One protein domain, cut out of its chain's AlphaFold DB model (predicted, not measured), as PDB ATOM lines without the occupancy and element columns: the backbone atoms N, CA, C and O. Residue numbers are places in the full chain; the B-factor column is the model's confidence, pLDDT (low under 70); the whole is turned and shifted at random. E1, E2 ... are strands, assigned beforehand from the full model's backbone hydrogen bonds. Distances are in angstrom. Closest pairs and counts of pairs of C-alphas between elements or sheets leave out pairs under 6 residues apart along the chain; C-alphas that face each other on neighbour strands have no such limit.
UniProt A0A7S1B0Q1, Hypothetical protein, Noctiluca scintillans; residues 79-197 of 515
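What this domain is: This is residues 79 to 197 of the 515 residues of the protein "Hypothetical protein" of Noctiluca scintillans (UniProt A0A7S1B0Q1). With little regular structure, two small antiparallel sheets stand apart, E2-E3-E4 and E1-E6-E7-E5, and loop 99 to 135 bridges them by short pairings with E2 and E1. The printed part has 119 residues, no named helix and seven strands, E1 to E7 along the chain, holding 37 residues: all strand. It is compact, radius of gyration of the C-alphas 14.4 A, spanning 40 by 36 by 23 A.

Where its parts are: E1 is residues 79 to 82, from C-alpha 79 at (-39.241, -35.644, -25.082); E2 92 to 98, 19.2 A; E3 136 to 143, 23.1 A; E4 149 to 156, 18.8 A; E5 162 to 164; E6 180 to 183; E7 194 to 196, ending with C-alpha 196 at (-41.505, -23.229, -26.687).

How they stand to each other: E2, E3 and E4 form a meander, each strand the antiparallel neighbour of the one before: N 95 and O 140 are 2.8 A apart, N 139 and O 153 2.9 A. In the other sheet, N 182 and O 80 are 3.1 A apart, N 181 and O 195 2.9 A, N 163 and O 194 2.8 A.

The domain as a whole: The printed part has no cut. Links E2 to E3 and E5 to E6 are long. pLDDT is under 70 at 87 to 89, 101 to 104, 123 to 134 and 185 to 191.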
ATOM      1  N   VAL A  79     -39.854 -36.898 -24.658       78.38
ATOM      2  CA  VAL A  79     -39.241 -35.644 -25.082       78.38
ATOM      3  C   VAL A  79     -39.167 -35.689 -26.602       78.38
ATOM      4  O   VAL A  79     -38.394 -36.453 -27.178       78.38
ATOM      5  N   ALA A  80     -39.984 -34.877 -27.268       81.69
ATOM      6  CA  ALA A  80     -39.838 -34.636 -28.699       81.69
ATOM      7  C   ALA A  80     -39.265 -33.238 -28.906       81.69
ATOM      8  O   ALA A  80     -39.820 -32.277 -28.371       81.69
ATOM      9  N   LEU A  81     -38.176 -33.144 -29.671       82.50
ATOM     10  CA  LEU A  81     -37.595 -31.878 -30.103       82.50
ATOM     11  C   LEU A  81     -37.847 -31.678 -31.593       82.50
ATOM     12  O   LEU A  81     -37.675 -32.602 -32.387       82.50
ATOM     13  N   ARG A  82     -38.208 -30.456 -31.978       82.50
ATOM     14  CA  ARG A  82     -38.307 -30.036 -33.382       82.50
ATOM     15  C   ARG A  82     -37.349 -28.882 -33.647       82.50
ATOM     16  O   ARG A  82     -37.236 -28.010 -32.801       82.50
ATOM     17  N   GLY A  83     -36.700 -28.854 -34.810       77.69
ATOM     18  CA  GLY A  83     -35.899 -27.704 -35.250       77.69
ATOM     19  C   GLY A  83     -34.497 -27.618 -34.638       77.69
ATOM     20  O   GLY A  83     -33.899 -26.543 -34.629       77.69
ATOM     21  N   LEU A  84     -33.948 -28.730 -34.139       82.62
ATOM     22  CA  LEU A  84     -32.599 -28.766 -33.579       82.62
ATOM     23  C   LEU A  84     -31.563 -28.615 -34.706       82.62
ATOM     24  O   LEU A  84     -31.464 -29.476 -35.578       82.62
ATOM     25  N   ARG A  85     -30.772 -27.536 -34.702       79.19
ATOM     26  CA  ARG A  85     -29.652 -27.368 -35.641       79.19
ATOM     27  C   ARG A  85     -28.353 -27.859 -35.020       79.19
ATOM     28  O   ARG A  85     -27.750 -27.167 -34.207       79.19
ATOM     29  N   VAL A  86     -27.917 -29.045 -35.432       80.88
ATOM     30  CA  VAL A  86     -26.616 -29.616 -35.070       80.88
ATOM     31  C   VAL A  86     -25.810 -29.754 -36.357       80.88
ATOM     32  O   VAL A  86     -25.873 -30.776 -37.029       80.88
ATOM     33  N   GLU A  87     -25.127 -28.681 -36.762       66.00
ATOM     34  CA  GLU A  87     -24.577 -28.566 -38.125       66.00
ATOM     35  C   GLU A  87     -23.307 -29.416 -38.372       66.00
ATOM     36  O   GLU A  87     -22.913 -29.576 -39.523       66.00
ATOM     37  N   GLU A  88     -22.700 -30.038 -37.348       61.47
ATOM     38  CA  GLU A  88     -21.346 -30.624 -37.480       61.47
ATOM     39  C   GLU A  88     -21.163 -32.080 -36.998       61.47
ATOM     40  O   GLU A  88     -20.102 -32.665 -37.214       61.47
ATOM     41  N   ALA A  89     -22.168 -32.731 -36.402       59.97
ATOM     42  CA  ALA A  89     -22.026 -34.106 -35.905       59.97
ATOM     43  C   ALA A  89     -23.017 -35.044 -36.593       59.97
ATOM     44  O   ALA A  89     -24.197 -35.067 -36.254       59.97
ATOM     45  N   GLY A  90     -22.540 -35.858 -37.540       74.25
ATOM     46  CA  GLY A  90     -23.385 -36.784 -38.309       74.25
ATOM     47  C   GLY A  90     -24.278 -37.712 -37.464       74.25
ATOM     48  O   GLY A  90     -25.303 -38.174 -37.960       74.25
ATOM     49  N   ARG A  91     -23.923 -37.970 -36.196       88.31
ATOM     50  CA  ARG A  91     -24.811 -38.552 -35.177       88.31
ATOM     51  C   ARG A  91     -24.592 -37.869 -33.829       88.31
ATOM     52  O   ARG A  91     -23.448 -37.644 -33.421       88.31
ATOM     53  N   PHE A  92     -25.677 -37.586 -33.122       90.75
ATOM     54  CA  PHE A  92     -25.651 -37.006 -31.782       90.75
ATOM     55  C   PHE A  92     -26.575 -37.777 -30.843       90.75
ATOM     56  O   PHE A  92     -27.465 -38.496 -31.280       90.75
ATOM     57  N   VAL A  93     -26.357 -37.631 -29.548       91.88
ATOM     58  CA  VAL A  93     -27.169 -38.221 -28.491       91.88
ATOM     59  C   VAL A  93     -27.765 -37.095 -27.657       91.88
ATOM     60  O   VAL A  93     -27.113 -36.070 -27.452       91.88
ATOM     61  N   LEU A  94     -29.007 -37.264 -27.213       91.31
ATOM     62  CA  LEU A  94     -29.638 -36.362 -26.262       91.31
ATOM     63  C   LEU A  94     -29.339 -36.828 -24.840       91.31
ATOM     64  O   LEU A  94     -29.520 -37.992 -24.500       91.31
ATOM     65  N   GLU A  95     -28.901 -35.898 -24.011       90.94
ATOM     66  CA  GLU A  95     -28.619 -36.105 -22.600       90.94
ATOM     67  C   GLU A  95     -29.517 -35.178 -21.775       90.94
ATOM     68  O   GLU A  95     -29.665 -33.996 -22.093       90.94
ATOM     69  N   ILE A  96     -30.105 -35.698 -20.699       88.56
ATOM     70  CA  ILE A  96     -30.754 -34.876 -19.670       88.56
ATOM     71  C   ILE A  96     -29.783 -34.773 -18.503       88.56
ATOM     72  O   ILE A  96     -29.448 -35.779 -17.887       88.56
ATOM     73  N   ALA A  97     -29.342 -33.564 -18.181       87.19
ATOM     74  CA  ALA A  97     -28.475 -33.280 -17.047       87.19
ATOM     75  C   ALA A  97     -29.231 -32.483 -15.971       87.19
ATOM     76  O   ALA A  97     -30.198 -31.767 -16.244       87.19
ATOM     77  N   SER A  98     -28.798 -32.613 -14.717       84.38
ATOM     78  CA  SER A  98     -29.314 -31.770 -13.634       84.38
ATOM     79  C   SER A  98     -28.791 -30.341 -13.790       84.38
ATOM     80  O   SER A  98     -27.602 -30.147 -14.030       84.38
ATOM     81  N   LEU A  99     -29.662 -29.344 -13.601       79.94
ATOM     82  CA  LEU A  99     -29.281 -27.927 -13.660       79.94
ATOM     83  C   LEU A  99     -28.409 -27.483 -12.461       79.94
ATOM     84  O   LEU A  99     -27.832 -26.403 -12.489       79.94
ATOM     85  N   GLU A 100     -28.334 -28.289 -11.396       74.00
ATOM     86  CA  GLU A 100     -27.669 -27.941 -10.127       74.00
ATOM     87  C   GLU A 100     -26.193 -28.393 -10.050       74.00
ATOM     88  O   GLU A 100     -25.554 -28.216  -9.014       74.00
ATOM     89  N   GLY A 101     -25.637 -28.979 -11.120       59.34
ATOM     90  CA  GLY A 101     -24.250 -29.465 -11.174       59.34
ATOM     91  C   GLY A 101     -23.315 -28.603 -12.034       59.34
ATOM     92  O   GLY A 101     -23.767 -27.854 -12.897       59.34
ATOM     93  N   GLU A 102     -21.999 -28.728 -11.816       60.00
ATOM     94  CA  GLU A 102     -20.958 -28.160 -12.692       60.00
ATOM     95  C   GLU A 102     -21.169 -28.557 -14.166       60.00
ATOM     96  O   GLU A 102     -21.843 -29.540 -14.472       60.00
ATOM     97  N   ALA A 103     -20.585 -27.803 -15.104       59.31
ATOM     98  CA  ALA A 103     -20.800 -27.972 -16.547       59.31
ATOM     99  C   ALA A 103     -20.571 -29.414 -17.066       59.31
ATOM    100  O   ALA A 103     -21.210 -29.817 -18.037       59.31
ATOM    101  N   ASP A 104     -19.765 -30.221 -16.370       64.06
ATOM    102  CA  ASP A 104     -19.501 -31.634 -16.678       64.06
ATOM    103  C   ASP A 104     -20.318 -32.634 -15.838       64.06
ATOM    104  O   ASP A 104     -19.943 -33.799 -15.715       64.06
ATOM    105  N   ALA A 105     -21.447 -32.207 -15.260       71.62
ATOM    106  CA  ALA A 105     -22.335 -33.098 -14.522       71.62
ATOM    107  C   ALA A 105     -22.720 -34.323 -15.370       71.62
ATOM    108  O   ALA A 105     -23.106 -34.197 -16.536       71.62
ATOM    109  N   GLU A 106     -22.606 -35.502 -14.757       79.88
ATOM    110  CA  GLU A 106     -22.952 -36.784 -15.364       79.88
ATOM    111  C   GLU A 106     -24.410 -36.753 -15.851       79.88
ATOM    112  O   GLU A 106     -25.312 -36.303 -15.133       79.88
ATOM    113  N   ALA A 107     -24.634 -37.180 -17.097       83.50
ATOM    114  CA  ALA A 107     -25.966 -37.211 -17.684       83.50
ATOM    115  C   ALA A 107     -26.860 -38.142 -16.854       83.50
ATOM    116  O   ALA A 107     -26.509 -39.291 -16.599       83.50
ATOM    117  N   LEU A 108     -28.024 -37.644 -16.430       84.75
ATOM    118  CA  LEU A 108     -29.011 -38.443 -15.704       84.75
ATOM    119  C   LEU A 108     -29.566 -39.542 -16.602       84.75
ATOM    120  O   LEU A 108     -29.760 -40.665 -16.150       84.75
ATOM    121  N   GLU A 109     -29.804 -39.195 -17.865       85.75
ATOM    122  CA  GLU A 109     -30.196 -40.126 -18.911       85.75
ATOM    123  C   GLU A 109     -29.594 -39.712 -20.250       85.75
ATOM    124  O   GLU A 109     -29.327 -38.536 -20.499       85.75
ATOM    125  N   THR A 110     -29.373 -40.704 -21.105       89.19
ATOM    126  CA  THR A 110     -28.712 -40.587 -22.404       89.19
ATOM    127  C   THR A 110     -29.526 -41.391 -23.417       89.19
ATOM    128  O   THR A 110     -29.863 -42.544 -23.155       89.19
ATOM    129  N   SER A 111     -29.893 -40.776 -24.538       90.69
ATOM    130  CA  SER A 111     -30.699 -41.404 -25.586       90.69
ATOM    131  C   SER A 111     -29.881 -42.328 -26.491       90.69
ATOM    132  O   SER A 111     -28.650 -42.344 -26.460       90.69
ATOM    133  N   ASP A 112     -30.564 -43.032 -27.391       89.69
ATOM    134  CA  ASP A 112     -29.901 -43.618 -28.554       89.69
ATOM    135  C   ASP A 112     -29.394 -42.519 -29.515       89.69
ATOM    136  O   ASP A 112     -29.906 -41.391 -29.497       89.69
ATOM    137  N   PRO A 113     -28.398 -42.814 -30.372       90.50
ATOM    138  CA  PRO A 113     -27.904 -41.870 -31.366       90.50
ATOM    139  C   PRO A 113     -28.955 -41.499 -32.416       90.50
ATOM    140  O   PRO A 113     -29.495 -42.357 -33.114       90.50
ATOM    141  N   PHE A 114     -29.154 -40.201 -32.614       88.81
ATOM    142  CA  PHE A 114     -29.997 -39.626 -33.651       88.81
ATOM    143  C   PHE A 114     -29.160 -39.047 -34.796       88.81
ATOM    144  O   PHE A 114     -28.068 -38.515 -34.598       88.81
ATOM    145  N   ALA A 115     -29.704 -39.135 -36.011       86.31
ATOM    146  CA  ALA A 115     -29.168 -38.517 -37.230       86.31
ATOM    147  C   ALA A 115     -30.166 -37.516 -37.855       86.31
ATOM    148  O   ALA A 115     -30.100 -37.213 -39.042       86.31
ATOM    149  N   THR A 116     -31.149 -37.064 -37.071       85.44
ATOM    150  CA  THR A 116     -32.276 -36.227 -37.505       85.44
ATOM    151  C   THR A 116     -32.371 -34.993 -36.616       85.44
ATOM    152  O   THR A 116     -32.192 -35.090 -35.407       85.44
ATOM    153  N   ASN A 117     -32.717 -33.852 -37.213       82.25
ATOM    154  CA  ASN A 117     -32.939 -32.579 -36.516       82.25
ATOM    155  C   ASN A 117     -34.254 -32.538 -35.713       82.25
ATOM    156  O   ASN A 117     -34.511 -31.568 -35.000       82.25
ATOM    157  N   ASN A 118     -35.089 -33.578 -35.823       85.69
ATOM    158  CA  ASN A 118     -36.344 -33.726 -35.084       85.69
ATOM    159  C   ASN A 118     -36.351 -35.039 -34.276       85.69
ATOM    160  O   ASN A 118     -37.119 -35.956 -34.592       85.69
ATOM    161  N   PRO A 119     -35.444 -35.205 -33.298       85.44
ATOM    162  CA  PRO A 119     -35.371 -36.426 -32.511       85.44
ATOM    163  C   PRO A 119     -36.585 -36.544 -31.580       85.44
ATOM    164  O   PRO A 119     -36.975 -35.595 -30.897       85.44
ATOM    165  N   THR A 120     -37.176 -37.738 -31.539       82.81
ATOM    166  CA  THR A 120     -38.186 -38.107 -30.541       82.81
ATOM    167  C   THR A 120     -37.589 -39.173 -29.645       82.81
ATOM    168  O   THR A 120     -37.182 -40.231 -30.124       82.81
ATOM    169  N   TRP A 121     -37.519 -38.884 -28.354       81.25
ATOM    170  CA  TRP A 121     -36.908 -39.747 -27.361       81.25
ATOM    171  C   TRP A 121     -37.896 -40.045 -26.235       81.25
ATOM    172  O   TRP A 121     -38.485 -39.141 -25.645       81.25
ATOM    173  N   PHE A 122     -38.068 -41.330 -25.937       78.31
ATOM    174  CA  PHE A 122     -38.835 -41.809 -24.793       78.31
ATOM    175  C   PHE A 122     -37.846 -42.305 -23.731       78.31
ATOM    176  O   PHE A 122     -37.362 -43.433 -23.854       78.31
ATOM    177  N   PRO A 123     -37.467 -41.464 -22.752       68.38
ATOM    178  CA  PRO A 123     -36.559 -41.863 -21.683       68.38
ATOM    179  C   PRO A 123     -37.079 -43.106 -20.947       68.38
ATOM    180  O   PRO A 123     -38.280 -43.236 -20.688       68.38
ATOM    181  N   VAL A 124     -36.186 -44.050 -20.630       62.44
ATOM    182  CA  VAL A 124     -36.561 -45.284 -19.926       62.44
ATOM    183  C   VAL A 124     -36.847 -44.915 -18.470       62.44
ATOM    184  O   VAL A 124     -35.946 -44.633 -17.693       62.44
ATOM    185  N   VAL A 125     -38.134 -44.930 -18.120       54.75
ATOM    186  CA  VAL A 125     -38.792 -44.345 -16.928       54.75
ATOM    187  C   VAL A 125     -38.234 -44.776 -15.545       54.75
ATOM    188  O   VAL A 125     -38.665 -44.268 -14.505       54.75
ATOM    189  N   ASP A 126     -37.233 -45.651 -15.475       51.88
ATOM    190  CA  ASP A 126     -36.688 -46.179 -14.216       51.88
ATOM    191  C   ASP A 126     -35.691 -45.241 -13.499       51.88
ATOM    192  O   ASP A 126     -35.436 -45.416 -12.303       51.88
ATOM    193  N   SER A 127     -35.154 -44.208 -14.161       48.28
ATOM    194  CA  SER A 127     -34.207 -43.265 -13.526       48.28
ATOM    195  C   SER A 127     -34.914 -42.098 -12.830       48.28
ATOM    196  O   SER A 127     -34.537 -41.712 -11.721       48.28
ATOM    197  N   PHE A 128     -35.995 -41.575 -13.419       53.25
ATOM    198  CA  PHE A 128     -36.796 -40.487 -12.832       53.25
ATOM    199  C   PHE A 128     -37.638 -40.932 -11.623       53.25
ATOM    200  O   PHE A 128     -38.027 -40.112 -10.788       53.25
ATOM    201  N   THR A 129     -37.888 -42.236 -11.474       45.91
ATOM    202  CA  THR A 129     -38.623 -42.811 -10.336       45.91
ATOM    203  C   THR A 129     -37.779 -42.933  -9.061       45.91
ATOM    204  O   THR A 129     -38.349 -43.017  -7.971       45.91
ATOM    205  N   ARG A 130     -36.440 -42.802  -9.126       45.97
ATOM    206  CA  ARG A 130     -35.540 -42.760  -7.948       45.97
ATOM    207  C   ARG A 130     -35.511 -41.398  -7.229       45.97
ATOM    208  O   ARG A 130     -34.476 -40.948  -6.743       45.97
ATOM    209  N   GLY A 131     -36.661 -40.734  -7.123       48.28
ATOM    210  CA  GLY A 131     -36.909 -39.693  -6.118       48.28
ATOM    211  C   GLY A 131     -36.338 -38.291  -6.368       48.28
ATOM    212  O   GLY A 131     -36.614 -37.404  -5.559       48.28
ATOM    213  N   ARG A 132     -35.613 -38.026  -7.464       56.69
ATOM    214  CA  ARG A 132     -35.165 -36.660  -7.796       56.69
ATOM    215  C   ARG A 132     -36.244 -35.909  -8.570       56.69
ATOM    216  O   ARG A 132     -36.453 -36.104  -9.759       56.69
ATOM    217  N   GLN A 133     -36.948 -35.034  -7.863       61.12
ATOM    218  CA  GLN A 133     -37.938 -34.132  -8.438       61.12
ATOM    219  C   GLN A 133     -37.218 -32.930  -9.046       61.12
ATOM    220  O   GLN A 133     -36.996 -31.947  -8.345       61.12
ATOM    221  N   LEU A 134     -36.836 -32.990 -10.322       66.56
ATOM    222  CA  LEU A 134     -36.250 -31.803 -10.947       66.56
ATOM    223  C   LEU A 134     -37.394 -30.858 -11.334       66.56
ATOM    224  O   LEU A 134     -38.333 -31.244 -12.023       66.56
ATOM    225  N   ALA A 135     -37.366 -29.629 -10.829       75.06
ATOM    226  CA  ALA A 135     -38.223 -28.549 -11.326       75.06
ATOM    227  C   ALA A 135     -37.620 -27.895 -12.587       75.06
ATOM    228  O   ALA A 135     -38.311 -27.191 -13.325       75.06
ATOM    229  N   ALA A 136     -36.331 -28.154 -12.821       83.44
ATOM    230  CA  ALA A 136     -35.546 -27.662 -13.934       83.44
ATOM    231  C   ALA A 136     -34.485 -28.694 -14.334       83.44
ATOM    232  O   ALA A 136     -33.921 -29.365 -13.469       83.44
ATOM    233  N   PHE A 137     -34.199 -28.811 -15.624       87.19
ATOM    234  CA  PHE A 137     -33.158 -29.691 -16.153       87.19
ATOM    235  C   PHE A 137     -32.476 -29.041 -17.354       87.19
ATOM    236  O   PHE A 137     -33.045 -28.159 -17.993       87.19
ATOM    237  N   GLU A 138     -31.255 -29.467 -17.660       89.31
ATOM    238  CA  GLU A 138     -30.569 -29.069 -18.886       89.31
ATOM    239  C   GLU A 138     -30.681 -30.195 -19.909       89.31
ATOM    240  O   GLU A 138     -30.312 -31.336 -19.636       89.31
ATOM    241  N   LEU A 139     -31.198 -29.878 -21.090       89.88
ATOM    242  CA  LEU A 139     -31.241 -30.796 -22.216       89.88
ATOM    243  C   LEU A 139     -30.041 -30.506 -23.111       89.88
ATOM    244  O   LEU A 139     -29.906 -29.387 -23.600       89.88
ATOM    245  N   ARG A 140     -29.163 -31.488 -23.308       90.94
ATOM    246  CA  ARG A 140     -27.916 -31.355 -24.072       90.94
ATOM    247  C   ARG A 140     -27.951 -32.289 -25.278       90.94
ATOM    248  O   ARG A 140     -28.397 -33.422 -25.166       90.94
ATOM    249  N   ALA A 141     -27.460 -31.842 -26.426       90.19
ATOM    250  CA  ALA A 141     -27.164 -32.698 -27.570       90.19
ATOM    251  C   ALA A 141     -25.645 -32.836 -27.689       90.19
ATOM    252  O   ALA A 141     -24.954 -31.830 -27.838       90.19
ATOM    253  N   ARG A 142     -25.105 -34.053 -27.618       89.88
ATOM    254  CA  ARG A 142     -23.657 -34.320 -27.648       89.88
ATOM    255  C   ARG A 142     -23.290 -35.222 -28.826       89.88
ATOM    256  O   ARG A 142     -24.029 -36.142 -29.157       89.88
ATOM    257  N   ALA A 143     -22.148 -34.977 -29.470       89.94
ATOM    258  CA  ALA A 143     -21.653 -35.848 -30.541       89.94
ATOM    259  C   ALA A 143     -21.368 -37.263 -30.009       89.94
ATOM    260  O   ALA A 143     -20.761 -37.414 -28.947       89.94
ATOM    261  N   THR A 144     -21.697 -38.309 -30.776       86.75
ATOM    262  CA  THR A 144     -21.385 -39.701 -30.386       86.75
ATOM    263  C   THR A 144     -19.887 -39.978 -30.253       86.75
ATOM    264  O   THR A 144     -19.492 -40.932 -29.594       86.75
ATOM    265  N   SER A 145     -19.039 -39.166 -30.893       82.31
ATOM    266  CA  SER A 145     -17.576 -39.283 -30.839       82.31
ATOM    267  C   SER A 145     -16.964 -38.849 -29.501       82.31
ATOM    268  O   SER A 145     -15.758 -39.008 -29.319       82.31
ATOM    269  N   GLY A 146     -17.772 -38.311 -28.581       77.75
ATOM    270  CA  GLY A 146     -17.299 -37.652 -27.369       77.75
ATOM    271  C   GLY A 146     -16.809 -36.233 -27.670       77.75
ATOM    272  O   GLY A 146     -16.067 -36.000 -28.623       77.75
ATOM    273  N   GLY A 147     -17.271 -35.272 -26.875       80.12
ATOM    274  CA  GLY A 147     -16.993 -33.842 -27.023       80.12
ATOM    275  C   GLY A 147     -17.959 -33.013 -26.168       80.12
ATOM    276  O   GLY A 147     -18.875 -33.578 -25.564       80.12
ATOM    277  N   PRO A 148     -17.786 -31.688 -26.065       82.81
ATOM    278  CA  PRO A 148     -18.770 -30.830 -25.415       82.81
ATOM    279  C   PRO A 148     -20.114 -30.839 -26.151       82.81
ATOM    280  O   PRO A 148     -20.218 -31.258 -27.306       82.81
ATOM    281  N   ALA A 149     -21.157 -30.404 -25.442       83.88
ATOM    282  CA  ALA A 149     -22.507 -30.334 -25.979       83.88
ATOM    283  C   ALA A 149     -22.543 -29.412 -27.209       83.88
ATOM    284  O   ALA A 149     -22.116 -28.261 -27.152       83.88
ATOM    285  N   LEU A 150     -23.054 -29.938 -28.319       87.62
ATOM    286  CA  LEU A 150     -23.272 -29.228 -29.580       87.62
ATOM    287  C   LEU A 150     -24.433 -28.237 -29.456       87.62
ATOM    288  O   LEU A 150     -24.473 -27.222 -30.141       87.62
ATOM    289  N   TRP A 151     -25.374 -28.543 -28.568       89.38
ATOM    290  CA  TRP A 151     -26.493 -27.691 -28.203       89.38
ATOM    291  C   TRP A 151     -26.861 -27.971 -26.749       89.38
ATOM    292  O   TRP A 151     -26.837 -29.130 -26.329       89.38
ATOM    293  N   SER A 152     -27.220 -26.947 -25.982       89.12
ATOM    294  CA  SER A 152     -27.869 -27.153 -24.692       89.12
ATOM    295  C   SER A 152     -28.941 -26.108 -24.428       89.12
ATOM    296  O   SER A 152     -28.793 -24.952 -24.815       89.12
ATOM    297  N   ALA A 153     -30.029 -26.515 -23.778       89.56
ATOM    298  CA  ALA A 153     -31.072 -25.614 -23.312       89.56
ATOM    299  C   ALA A 153     -31.462 -25.940 -21.872       89.56
ATOM    300  O   ALA A 153     -31.721 -27.091 -21.516       89.56
ATOM    301  N   SER A 154     -31.531 -24.896 -21.049       89.25
ATOM    302  CA  SER A 154     -32.063 -24.976 -19.692       89.25
ATOM    303  C   SER A 154     -33.585 -24.920 -19.754       89.25
ATOM    304  O   SER A 154     -34.158 -23.926 -20.197       89.25
ATOM    305  N   VAL A 155     -34.241 -25.992 -19.318       87.94
ATOM    306  CA  VAL A 155     -35.696 -26.120 -19.302       87.94
ATOM    307  C   VAL A 155     -36.176 -26.031 -17.862       87.94
ATOM    308  O   VAL A 155     -35.945 -26.932 -17.053       87.94
ATOM    309  N   ARG A 156     -36.887 -24.953 -17.539       87.31
ATOM    310  CA  ARG A 156     -37.631 -24.805 -16.284       87.31
ATOM    311  C   ARG A 156     -39.104 -25.019 -16.572       87.31
ATOM    312  O   ARG A 156     -39.697 -24.264 -17.333       87.31
ATOM    313  N   LEU A 157     -39.711 -26.026 -15.948       83.31
ATOM    314  CA  LEU A 157     -41.096 -26.404 -16.258       83.31
ATOM    315  C   LEU A 157     -42.109 -25.287 -15.972       83.31
ATOM    316  O   LEU A 157     -43.144 -25.226 -16.621       83.31
ATOM    317  N   SER A 158     -41.811 -24.402 -15.019       81.25
ATOM    318  CA  SER A 158     -42.650 -23.243 -14.699       81.25
ATOM    319  C   SER A 158     -42.588 -22.118 -15.733       81.25
ATOM    320  O   SER A 158     -43.417 -21.220 -15.677       81.25
ATOM    321  N   GLU A 159     -41.592 -22.127 -16.619       83.62
ATOM    322  CA  GLU A 159     -41.351 -21.078 -17.622       83.62
ATOM    323  C   GLU A 159     -41.778 -21.521 -19.035       83.62
ATOM    324  O   GLU A 159     -41.652 -20.755 -19.983       83.62
ATOM    325  N   LEU A 160     -42.278 -22.753 -19.193       84.56
ATOM    326  CA  LEU A 160     -42.716 -23.285 -20.482       84.56
ATOM    327  C   LEU A 160     -44.105 -22.756 -20.859       84.56
ATOM    328  O   LEU A 160     -45.110 -23.128 -20.253       84.56
ATOM    329  N   GLU A 161     -44.177 -21.956 -21.919       82.62
ATOM    330  CA  GLU A 161     -45.447 -21.496 -22.483       82.62
ATOM    331  C   GLU A 161     -46.043 -22.567 -23.416       82.62
ATOM    332  O   GLU A 161     -45.331 -23.091 -24.281       82.62
ATOM    333  N   PRO A 162     -47.321 -22.958 -23.244       85.50
ATOM    334  CA  PRO A 162     -47.982 -23.889 -24.152       85.50
ATOM    335  C   PRO A 162     -48.268 -23.207 -25.496       85.50
ATOM    336  O   PRO A 162     -48.852 -22.130 -25.540       85.50
ATOM    337  N   VAL A 163     -47.879 -23.858 -26.589       85.25
ATOM    338  CA  VAL A 163     -48.060 -23.366 -27.962       85.25
ATOM    339  C   VAL A 163     -49.320 -23.970 -28.585       85.25
ATOM    340  O   VAL A 163     -50.225 -23.242 -28.972       85.25
ATOM    341  N   CYS A 164     -49.405 -25.299 -28.681       84.88
ATOM    342  CA  CYS A 164     -50.542 -26.010 -29.285       84.88
ATOM    343  C   CYS A 164     -50.557 -27.492 -28.876       84.88
ATOM    344  O   CYS A 164     -49.556 -28.009 -28.371       84.88
ATOM    345  N   ARG A 165     -51.682 -28.189 -29.094       83.19
ATOM    346  CA  ARG A 165     -51.764 -29.655 -28.943       83.19
ATOM    347  C   ARG A 165     -51.261 -30.365 -30.193       83.19
ATOM    348  O   ARG A 165     -50.387 -31.230 -30.098       83.19
ATOM    349  N   GLU A 166     -51.750 -29.934 -31.350       82.31
ATOM    350  CA  GLU A 166     -51.285 -30.377 -32.658       82.31
ATOM    351  C   GLU A 166     -50.656 -29.198 -33.410       82.31
ATOM    352  O   GLU A 166     -51.171 -28.084 -33.406       82.31
ATOM    353  N   LEU A 167     -49.497 -29.433 -34.034       76.81
ATOM    354  CA  LEU A 167     -48.750 -28.392 -34.758       76.81
ATOM    355  C   LEU A 167     -49.490 -27.886 -36.002       76.81
ATOM    356  O   LEU A 167     -49.196 -26.791 -36.472       76.81
ATOM    357  N   ASP A 168     -50.425 -28.685 -36.514       80.69
ATOM    358  CA  ASP A 168     -51.252 -28.345 -37.672       80.69
ATOM    359  C   ASP A 168     -52.428 -27.426 -37.284       80.69
ATOM    360  O   ASP A 168     -53.026 -26.801 -38.153       80.69
ATOM    361  N   GLU A 169     -52.729 -27.298 -35.984       81.88
ATOM    362  CA  GLU A 169     -53.821 -26.468 -35.452       81.88
ATOM    363  C   GLU A 169     -53.371 -25.054 -35.044       81.88
ATOM    364  O   GLU A 169     -54.205 -24.199 -34.745       81.88
ATOM    365  N   SER A 170     -52.062 -24.780 -34.987       79.25
ATOM    366  CA  SER A 170     -51.564 -23.452 -34.612       79.25
ATOM    367  C   SER A 170     -51.625 -22.484 -35.792       79.25
ATOM    368  O   SER A 170     -50.879 -22.649 -36.757       79.25
ATOM    369  N   ASP A 171     -52.443 -21.439 -35.668       75.75
ATOM    370  CA  ASP A 171     -52.486 -20.305 -36.595       75.75
ATOM    371  C   ASP A 171     -51.987 -19.029 -35.885       75.75
ATOM    372  O   ASP A 171     -52.668 -18.525 -34.987       75.75
ATOM    373  N   PRO A 172     -50.815 -18.465 -36.248       77.94
ATOM    374  CA  PRO A 172     -49.869 -18.918 -37.273       77.94
ATOM    375  C   PRO A 172     -48.969 -20.081 -36.799       77.94
ATOM    376  O   PRO A 172     -48.668 -20.178 -35.605       77.94
ATOM    377  N   PRO A 173     -48.455 -20.925 -37.718       79.56
ATOM    378  CA  PRO A 173     -47.560 -22.017 -37.358       79.56
ATOM    379  C   PRO A 173     -46.237 -21.486 -36.782       79.56
ATOM    380  O   PRO A 173     -45.685 -20.506 -37.300       79.56
ATOM    381  N   PRO A 174     -45.683 -22.124 -35.732       79.12
ATOM    382  CA  PRO A 174     -44.432 -21.690 -35.127       79.12
ATOM    383  C   PRO A 174     -43.276 -21.760 -36.144       79.12
ATOM    384  O   PRO A 174     -43.248 -22.663 -36.989       79.12
ATOM    385  N   PRO A 175     -42.291 -20.841 -36.076       79.69
ATOM    386  CA  PRO A 175     -41.164 -20.828 -37.003       79.69
ATOM    387  C   PRO A 175     -40.424 -22.172 -37.006       79.69
ATOM    388  O   PRO A 175     -40.117 -22.723 -35.952       79.69
ATOM    389  N   LEU A 176     -40.059 -22.674 -38.190       73.00
ATOM    390  CA  LEU A 176     -39.398 -23.982 -38.369       73.00
ATOM    391  C   LEU A 176     -38.070 -24.147 -37.603       73.00
ATOM    392  O   LEU A 176     -37.568 -25.262 -37.479       73.00
ATOM    393  N   LEU A 177     -37.489 -23.041 -37.135       70.44
ATOM    394  CA  LEU A 177     -36.207 -22.989 -36.432       70.44
ATOM    395  C   LEU A 177     -36.352 -22.864 -34.910       70.44
ATOM    396  O   LEU A 177     -35.342 -22.827 -34.213       70.44
ATOM    397  N   THR A 178     -37.575 -22.775 -34.391       76.62
ATOM    398  CA  THR A 178     -37.802 -22.665 -32.952       76.62
ATOM    399  C   THR A 178     -37.774 -24.060 -32.325       76.62
ATOM    400  O   THR A 178     -38.577 -24.905 -32.726       76.62
ATOM    401  N   PRO A 179     -36.891 -24.327 -31.343       81.06
ATOM    402  CA  PRO A 179     -36.903 -25.587 -30.622       81.06
ATOM    403  C   PRO A 179     -38.206 -25.721 -29.834       81.06
ATOM    404  O   PRO A 179     -38.483 -24.940 -28.924       81.06
ATOM    405  N   LEU A 180     -39.017 -26.710 -30.203       84.75
ATOM    406  CA  LEU A 180     -40.253 -27.039 -29.494       84.75
ATOM    407  C   LEU A 180     -40.070 -28.333 -28.716       84.75
ATOM    408  O   LEU A 180     -39.505 -29.289 -29.242       84.75
ATOM    409  N   LEU A 181     -40.579 -28.355 -27.488       85.25
ATOM    410  CA  LEU A 181     -40.540 -29.492 -26.582       85.25
ATOM    411  C   LEU A 181     -41.953 -30.021 -26.366       85.25
ATOM    412  O   LEU A 181     -42.815 -29.301 -25.865       85.25
ATOM    413  N   ARG A 182     -42.189 -31.286 -26.705       84.75
ATOM    414  CA  ARG A 182     -43.444 -31.970 -26.366       84.75
ATOM    415  C   ARG A 182     -43.266 -32.807 -25.110       84.75
ATOM    416  O   ARG A 182     -42.369 -33.646 -25.077       84.75
ATOM    417  N   LEU A 183     -44.138 -32.607 -24.121       81.00
ATOM    418  CA  LEU A 183     -44.183 -33.399 -22.887       81.00
ATOM    419  C   LEU A 183     -45.464 -34.248 -22.877       81.00
ATOM    420  O   LEU A 183     -46.566 -33.707 -22.957       81.00
ATOM    421  N   SER A 184     -45.340 -35.576 -22.804       71.88
ATOM    422  CA  SER A 184     -46.486 -36.505 -22.832       71.88
ATOM    423  C   SER A 184     -46.939 -36.936 -21.435       71.88
ATOM    424  O   SER A 184     -46.115 -37.364 -20.622       71.88
ATOM    425  N   ALA A 185     -48.252 -36.898 -21.178       67.19
ATOM    426  CA  ALA A 185     -48.848 -37.314 -19.909       67.19
ATOM    427  C   ALA A 185     -48.847 -38.849 -19.724       67.19
ATOM    428  O   ALA A 185     -48.943 -39.589 -20.703       67.19
ATOM    429  N   PRO A 186     -48.810 -39.353 -18.471       55.56
ATOM    430  CA  PRO A 186     -48.508 -40.755 -18.201       55.56
ATOM    431  C   PRO A 186     -49.533 -41.801 -18.656       55.56
ATOM    432  O   PRO A 186     -49.219 -42.988 -18.651       55.56
ATOM    433  N   ASN A 187     -50.737 -41.372 -19.038       58.53
ATOM    434  CA  ASN A 187     -51.856 -42.263 -19.348       58.53
ATOM    435  C   ASN A 187     -52.349 -42.147 -20.802       58.53
ATOM    436  O   ASN A 187     -53.305 -42.830 -21.152       58.53
ATOM    437  N   MET A 188     -51.729 -41.299 -21.635       56.31
ATOM    438  CA  MET A 188     -52.156 -41.048 -23.021       56.31
ATOM    439  C   MET A 188     -50.935 -40.808 -23.934       56.31
ATOM    440  O   MET A 188     -50.510 -39.663 -24.117       56.31
ATOM    441  N   PRO A 189     -50.330 -41.863 -24.513       55.81
ATOM    442  CA  PRO A 189     -49.284 -41.695 -25.516       55.81
ATOM    443  C   PRO A 189     -49.882 -41.025 -26.761       55.81
ATOM    444  O   PRO A 189     -50.740 -41.595 -27.427       55.81
ATOM    445  N   GLY A 190     -49.439 -39.803 -27.053       61.12
ATOM    446  CA  GLY A 190     -49.937 -39.000 -28.176       61.12
ATOM    447  C   GLY A 190     -50.745 -37.766 -27.778       61.12
ATOM    448  O   GLY A 190     -50.977 -36.933 -28.647       61.12
ATOM    449  N   ASP A 191     -51.084 -37.595 -26.496       68.25
ATOM    450  CA  ASP A 191     -51.795 -36.418 -25.981       68.25
ATOM    451  C   ASP A 191     -50.840 -35.586 -25.104       68.25
ATOM    452  O   ASP A 191     -50.499 -35.940 -23.970       68.25
ATOM    453  N   GLY A 192     -50.290 -34.521 -25.681       75.44
ATOM    454  CA  GLY A 192     -49.257 -33.704 -25.049       75.44
ATOM    455  C   GLY A 192     -49.099 -32.374 -25.764       75.44
ATOM    456  O   GLY A 192     -49.061 -32.344 -26.995       75.44
ATOM    457  N   TRP A 193     -49.011 -31.300 -24.983       81.56
ATOM    458  CA  TRP A 193     -48.842 -29.940 -25.484       81.56
ATOM    459  C   TRP A 193     -47.401 -29.713 -25.948       81.56
ATOM    460  O   TRP A 193     -46.443 -30.193 -25.334       81.56
ATOM    461  N   TRP A 194     -47.257 -28.977 -27.045       85.31
ATOM    462  CA  TRP A 194     -45.988 -28.416 -27.482       85.31
ATOM    463  C   TRP A 194     -45.698 -27.154 -26.686       85.31
ATOM    464  O   TRP A 194     -46.563 -26.294 -26.554       85.31
ATOM    465  N   HIS A 195     -44.474 -27.035 -26.189       87.69
ATOM    466  CA  HIS A 195     -43.988 -25.867 -25.471       87.69
ATOM    467  C   HIS A 195     -42.804 -25.247 -26.210       87.69
ATOM    468  O   HIS A 195     -41.991 -25.966 -26.800       87.69
ATOM    469  N   SER A 196     -42.687 -23.922 -26.175       84.62
ATOM    470  CA  SER A 196     -41.505 -23.229 -26.687       84.62
ATOM    471  C   SER A 196     -40.338 -23.405 -25.711       84.62
ATOM    472  O   SER A 196     -40.485 -23.230 -24.503       84.62
ATOM    473  N   VAL A 197     -39.164 -23.792 -26.221       83.00
ATOM    474  CA  VAL A 197     -37.940 -23.851 -25.410       83.00
ATOM    475  C   VAL A 197     -37.171 -22.548 -25.612       83.00
ATOM    476  O   VAL A 197     -36.930 -22.175 -26.764       83.00
TER     477      VAL A 197